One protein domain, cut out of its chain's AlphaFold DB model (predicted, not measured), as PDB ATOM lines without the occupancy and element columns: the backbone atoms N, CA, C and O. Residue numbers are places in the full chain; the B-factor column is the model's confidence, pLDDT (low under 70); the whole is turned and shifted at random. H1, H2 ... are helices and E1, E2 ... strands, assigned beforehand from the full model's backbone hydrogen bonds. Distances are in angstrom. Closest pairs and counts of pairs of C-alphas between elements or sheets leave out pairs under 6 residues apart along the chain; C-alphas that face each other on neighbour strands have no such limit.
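Overview. This is residues 12 to 61 of the 68 residues of an uncharacterized protein of Verrucomicrobiales bacterium (UniProt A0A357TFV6). Little regular structure is present: a two-stranded hairpin, E1 and E2, and one short helix, H1, lie toward the same end, and the long loop between E2 and H1 runs out to the other end and folds back. Residues 34 to 40 of that loop stick out. The printed part has 50 residues, with E1, E2 and H1 in that order, an antiparallel sheet E1 - E2, and class mixed, with under half of the residues in named elements. It is loose, with a radius of gyration of the C-alphas of 12.9 A, and elongated, spanning 39 by 23 by 17 A.

Along the chain. E1, residues 12 to 15, begins at C-alpha 12 (20.306, 29.753, 17.131) and is 10.1 A long. E2, residues 21 to 25, is 13.3 A long. H1, residues 51 to 60, is 14.2 A long and ends at C-alpha 60 (32.701, 20.386, 17.433).

Arrangement. E1 and E2 form an antiparallel hairpin, their directions at 151 degrees. N 14 and O 22 are 2.8 A apart, within hydrogen-bond range. E1 and H1 are apart. Every O i to N i+4 pair of H1 is within hydrogen-bond range.

Size, cuts and confidence. The farthest C-alphas, of Asp 18 and Gly 38, are 38.7 A apart. The printed part has no cut. The link E2 to H1 is long, with 25 residues. No printed residue is under 70 in pLDDT.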
ATOM      1  N   GLY A  12      20.782  31.087  16.771       88.56
ATOM      2  CA  GLY A  12      20.306  29.753  17.131       88.56
ATOM      3  C   GLY A  12      21.067  29.170  18.319       88.56
ATOM      4  O   GLY A  12      22.205  29.561  18.593       88.56
ATOM      5  N   GLY A  13      20.421  28.246  19.028       89.75
ATOM      6  CA  GLY A  13      21.060  27.436  20.062       89.75
ATOM      7  C   GLY A  13      21.843  26.279  19.445       89.75
ATOM      8  O   GLY A  13      21.368  25.634  18.513       89.75
ATOM      9  N   VAL A  14      23.040  26.024  19.966       90.44
ATOM     10  CA  VAL A  14      23.914  24.912  19.580       90.44
ATOM     11  C   VAL A  14      24.319  24.170  20.846       90.44
ATOM     12  O   VAL A  14      24.894  24.774  21.746       90.44
ATOM     13  N   THR A  15      24.046  22.870  20.908       90.00
ATOM     14  CA  THR A  15      24.523  21.978  21.972       90.00
ATOM     15  C   THR A  15      25.750  21.209  21.494       90.00
ATOM     16  O   THR A  15      25.741  20.646  20.397       90.00
ATOM     17  N   LEU A  16      26.804  21.191  22.301       85.75
ATOM     18  CA  LEU A  16      28.050  20.474  22.053       85.75
ATOM     19  C   LEU A  16      28.024  19.099  22.736       85.75
ATOM     20  O   LEU A  16      27.238  18.851  23.650       85.75
ATOM     21  N   ALA A  17      28.883  18.191  22.272       85.25
ATOM     22  CA  ALA A  17      28.910  16.804  22.743       85.25
ATOM     23  C   ALA A  17      29.339  16.655  24.215       85.25
ATOM     24  O   ALA A  17      29.063  15.632  24.831       85.25
ATOM     25  N   ASP A  18      29.988  17.671  24.783       85.56
ATOM     26  CA  ASP A  18      30.371  17.741  26.196       85.56
ATOM     27  C   ASP A  18      29.240  18.257  27.111       85.56
ATOM     28  O   ASP A  18      29.443  18.428  28.311       85.56
ATOM     29  N   GLY A  19      28.049  18.510  26.555       85.44
ATOM     30  CA  GLY A  19      26.879  18.994  27.283       85.44
ATOM     31  C   GLY A  19      26.764  20.519  27.368       85.44
ATOM     32  O   GLY A  19      25.750  21.011  27.865       85.44
ATOM     33  N   HIS A  20      27.731  21.290  26.858       91.06
ATOM     34  CA  HIS A  20      27.617  22.748  26.823       91.06
ATOM     35  C   HIS A  20      26.626  23.219  25.752       91.06
ATOM     36  O   HIS A  20      26.545  22.662  24.658       91.06
ATOM     37  N   ALA A  21      25.910  24.307  26.039       91.81
ATOM     38  CA  ALA A  21      25.041  24.982  25.082       91.81
ATOM     39  C   ALA A  21      25.522  26.414  24.829       91.81
ATOM     40  O   ALA A  21      25.933  27.123  25.747       91.81
ATOM     41  N   VAL A  22      25.456  26.852  23.572       91.69
ATOM     42  CA  VAL A  22      25.879  28.184  23.132       91.69
ATOM     43  C   VAL A  22      24.792  28.803  22.264       91.69
ATOM     44  O   VAL A  22      24.230  28.143  21.394       91.69
ATOM     45  N   ILE A  23      24.533  30.098  22.449       91.12
ATOM     46  CA  ILE A  23      23.744  30.892  21.503       91.12
ATOM     47  C   ILE A  23      24.706  31.505  20.482       91.12
ATOM     48  O   ILE A  23      25.572  32.307  20.835       91.12
ATOM     49  N   LYS A  24      24.560  31.139  19.206       91.44
ATOM     50  CA  LYS A  24      25.361  31.680  18.100       91.44
ATOM     51  C   LYS A  24      24.505  32.595  17.242       91.44
ATOM     52  O   LYS A  24      23.516  32.157  16.665       91.44
ATOM     53  N   LYS A  25      24.934  33.850  17.089       92.00
ATOM     54  CA  LYS A  25      24.438  34.728  16.024       92.00
ATOM     55  C   LYS A  25      25.072  34.327  14.699       92.00
ATOM     56  O   LYS A  25      26.294  34.397  14.573       92.00
ATOM     57  N   TRP A  26      24.269  33.906  13.736       92.06
ATOM     58  CA  TRP A  26      24.689  33.584  12.378       92.06
ATOM     59  C   TRP A  26      25.137  34.852  11.659       92.06
ATOM     60  O   TRP A  26      24.531  35.916  11.820       92.06
ATOM     61  N   VAL A  27      26.230  34.757  10.908       93.25
ATOM     62  CA  VAL A  27      26.829  35.911  10.215       93.25
ATOM     63  C   VAL A  27      26.905  35.709   8.712       93.25
ATOM     64  O   VAL A  27      26.952  36.687   7.972       93.25
ATOM     65  N   ASP A  28      26.894  34.461   8.247       91.88
ATOM     66  CA  ASP A  28      26.846  34.166   6.829       91.88
ATOM     67  C   ASP A  28      25.387  34.214   6.359       91.88
ATOM     68  O   ASP A  28      24.565  33.476   6.899       91.88
ATOM     69  N   PRO A  29      25.025  35.037   5.360       87.81
ATOM     70  CA  PRO A  29      23.639  35.178   4.909       87.81
ATOM     71  C   PRO A  29      23.054  33.888   4.313       87.81
ATOM     72  O   PRO A  29      21.843  33.798   4.128       87.81
ATOM     73  N   ARG A  30      23.890  32.883   4.022       88.25
ATOM     74  CA  ARG A  30      23.449  31.559   3.568       88.25
ATOM     75  C   ARG A  30      22.944  30.677   4.711       88.25
ATOM     76  O   ARG A  30      22.270  29.689   4.443       88.25
ATOM     77  N   THR A  31      23.272  31.004   5.963       88.38
ATOM     78  CA  THR A  31      22.882  30.209   7.138       88.38
ATOM     79  C   THR A  31      21.442  30.515   7.587       88.38
ATOM     80  O   THR A  31      20.650  29.581   7.717       88.38
ATOM     81  N   PRO A  32      21.038  31.786   7.782       85.94
ATOM     82  CA  PRO A  32      19.670  32.147   8.109       85.94
ATOM     83  C   PRO A  32      18.927  32.569   6.841       85.94
ATOM     84  O   PRO A  32      19.055  33.697   6.364       85.94
ATOM     85  N   VAL A  33      18.111  31.672   6.298       79.50
ATOM     86  CA  VAL A  33      17.312  31.979   5.108       79.50
ATOM     87  C   VAL A  33      15.979  32.605   5.541       79.50
ATOM     88  O   VAL A  33      15.325  32.059   6.434       79.50
ATOM     89  N   PRO A  34      15.542  33.740   4.955       77.12
ATOM     90  CA  PRO A  34      14.257  34.339   5.294       77.12
ATOM     91  C   PRO A  34      13.098  33.371   5.032       77.12
ATOM     92  O   PRO A  34      12.851  32.969   3.896       77.12
ATOM     93  N   ILE A  35      12.356  33.029   6.084       79.44
ATOM     94  CA  ILE A  35      11.189  32.152   5.985       79.44
ATOM     95  C   ILE A  35       9.994  33.002   5.544       79.44
ATOM     96  O   ILE A  35       9.560  33.900   6.265       79.44
ATOM     97  N   ARG A  36       9.463  32.732   4.347       82.94
ATOM     98  CA  ARG A  36       8.283  33.409   3.792       82.94
ATOM     99  C   ARG A  36       7.231  32.378   3.401       82.94
ATOM    100  O   ARG A  36       7.552  31.352   2.806       82.94
ATOM    101  N   LYS A  37       5.964  32.654   3.719       83.69
ATOM    102  CA  LYS A  37       4.843  31.771   3.364       83.69
ATOM    103  C   LYS A  37       4.789  31.581   1.844       83.69
ATOM    104  O   LYS A  37       4.827  32.560   1.106       83.69
ATOM    105  N   GLY A  38       4.693  30.330   1.395       86.00
ATOM    106  CA  GLY A  38       4.612  29.980  -0.028       86.00
ATOM    107  C   GLY A  38       5.938  30.051  -0.796       86.00
ATOM    108  O   GLY A  38       5.935  29.820  -1.999       86.00
ATOM    109  N   VAL A  39       7.064  30.345  -0.131       84.44
ATOM    110  CA  VAL A  39       8.395  30.357  -0.754       84.44
ATOM    111  C   VAL A  39       9.163  29.110  -0.333       84.44
ATOM    112  O   VAL A  39       9.398  28.888   0.856       84.44
ATOM    113  N   SER A  40       9.579  28.308  -1.311       84.25
ATOM    114  CA  SER A  40      10.465  27.169  -1.070       84.25
ATOM    115  C   SER A  40      11.849  27.651  -0.656       84.25
ATOM    116  O   SER A  40      12.448  28.502  -1.313       84.25
ATOM    117  N   ILE A  41      12.375  27.076   0.421       82.19
ATOM    118  CA  ILE A  41      13.738  27.341   0.873       82.19
ATOM    119  C   ILE A  41      14.677  26.384   0.125       82.19
ATOM    120  O   ILE A  41      14.422  25.174   0.128       82.19
ATOM    121  N   PRO A  42      15.744  26.879  -0.526       80.25
ATOM    122  CA  PRO A  42      16.660  26.024  -1.270       80.25
ATOM    123  C   PRO A  42      17.396  25.077  -0.317       80.25
ATOM    124  O   PRO A  42      18.031  25.522   0.630       80.25
ATOM    125  N   ILE A  43      17.320  23.772  -0.571       80.81
ATOM    126  CA  ILE A  43      18.058  22.730   0.160       80.81
ATOM    127  C   ILE A  43      19.336  22.348  -0.599       80.81
ATOM    128  O   ILE A  43      19.411  22.528  -1.811       80.81
ATOM    129  N   TYR A  44      20.344  21.828   0.110       81.75
ATOM    130  CA  TYR A  44      21.652  21.443  -0.455       81.75
ATOM    131  C   TYR A  44      22.449  22.599  -1.088       81.75
ATOM    132  O   TYR A  44      23.158  22.426  -2.080       81.75
ATOM    133  N   VAL A  45      22.364  23.796  -0.501       83.75
ATOM    134  CA  VAL A  45      23.108  24.969  -0.978       83.75
ATOM    135  C   VAL A  45      24.602  24.808  -0.694       83.75
ATOM    136  O   VAL A  45      25.032  24.737   0.462       83.75
ATOM    137  N   SER A  46      25.408  24.810  -1.759       89.19
ATOM    138  CA  SER A  46      26.867  24.835  -1.643       89.19
ATOM    139  C   SER A  46      27.314  26.051  -0.826       89.19
ATOM    140  O   SER A  46      27.035  27.199  -1.175       89.19
ATOM    141  N   SER A  47      28.014  25.791   0.278       89.62
ATOM    142  CA  SER A  47      28.407  26.808   1.259       89.62
ATOM    143  C   SER A  47      29.928  26.855   1.471       89.62
ATOM    144  O   SER A  47      30.399  26.735   2.607       89.62
ATOM    145  N   PRO A  48      30.741  27.018   0.405       92.50
ATOM    146  CA  PRO A  48      32.186  27.109   0.557       92.50
ATOM    147  C   PRO A  48      32.542  28.341   1.392       92.50
ATOM    148  O   PRO A  48      31.949  29.414   1.222       92.50
ATOM    149  N   LYS A  49      33.521  28.169   2.291       92.88
ATOM    150  CA  LYS A  49      34.036  29.218   3.186       92.88
ATOM    151  C   LYS A  49      32.943  29.898   4.030       92.88
ATOM    152  O   LYS A  49      33.043  31.085   4.315       92.88
ATOM    153  N   ASN A  50      31.886  29.170   4.402       94.50
ATOM    154  CA  ASN A  50      30.856  29.700   5.291       94.50
ATOM    155  C   ASN A  50      31.415  29.842   6.716       94.50
ATOM    156  O   ASN A  50      31.836  28.861   7.332       94.50
ATOM    157  N   ALA A  51      31.421  31.075   7.221       94.81
ATOM    158  CA  ALA A  51      31.992  31.413   8.521       94.81
ATOM    159  C   ALA A  51      31.254  30.740   9.691       94.81
ATOM    160  O   ALA A  51      31.881  30.387  10.687       94.81
ATOM    161  N   ASP A  52      29.945  30.512   9.568       93.50
ATOM    162  CA  ASP A  52      29.159  29.804  10.578       93.50
ATOM    163  C   ASP A  52      29.487  28.306  10.604       93.50
ATOM    164  O   ASP A  52      29.627  27.727  11.681       93.50
ATOM    165  N   ILE A  53      29.700  27.692   9.434       92.25
ATOM    166  CA  ILE A  53      30.144  26.291   9.342       92.25
ATOM    167  C   ILE A  53      31.547  26.134   9.935       92.25
ATOM    168  O   ILE A  53      31.782  25.215  10.717       92.25
ATOM    169  N   LEU A  54      32.471  27.044   9.615       93.00
ATOM    170  CA  LEU A  54      33.814  27.042  10.199       93.00
ATOM    171  C   LEU A  54      33.760  27.214  11.724       93.00
ATOM    172  O   LEU A  54      34.450  26.501  12.449       93.00
ATOM    173  N   TRP A  55      32.909  28.116  12.225       92.50
ATOM    174  CA  TRP A  55      32.715  28.327  13.662       92.50
ATOM    175  C   TRP A  55      32.240  27.061  14.379       92.50
ATOM    176  O   TRP A  55      32.734  26.765  15.469       92.50
ATOM    177  N   LEU A  56      31.307  26.322  13.762       91.44
ATOM    178  CA  LEU A  56      30.820  25.043  14.274       91.44
ATOM    179  C   LEU A  56      31.946  24.012  14.287       91.44
ATOM    180  O   LEU A  56      32.219  23.442  15.336       91.44
ATOM    181  N   GLN A  57      32.649  23.834  13.164       89.31
ATOM    182  CA  GLN A  57      33.760  22.883  13.043       89.31
ATOM    183  C   GLN A  57      34.856  23.128  14.084       89.31
ATOM    184  O   GLN A  57      35.335  22.179  14.691       89.31
ATOM    185  N   HIS A  58      35.208  24.388  14.350       88.19
ATOM    186  CA  HIS A  58      36.190  24.738  15.379       88.19
ATOM    187  C   HIS A  58      35.771  24.363  16.808       88.19
ATOM    188  O   HIS A  58      36.636  24.264  17.673       88.19
ATOM    189  N   ARG A  59      34.469  24.208  17.079       87.75
ATOM    190  CA  ARG A  59      33.930  23.882  18.412       87.75
ATOM    191  C   ARG A  59      33.463  22.441  18.552       87.75
ATOM    192  O   ARG A  59      33.325  21.971  19.672       87.75
ATOM    193  N   SER A  60      33.191  21.763  17.441       82.69
ATOM    194  CA  SER A  60      32.701  20.386  17.433       82.69
ATOM    195  C   SER A  60      33.767  19.364  17.062       82.69
ATOM    196  O   SER A  60      33.618  18.195  17.411       82.69
ATOM    197  N   ALA A  61      34.828  19.772  16.360       70.62
ATOM    198  CA  ALA A  61      35.865  18.874  15.880       70.62
ATOM    199  C   ALA A  61      37.253  19.284  16.398       70.62
ATOM    200  O   ALA A  61      37.541  20.476  16.536       70.62
TER     201      ALA A  61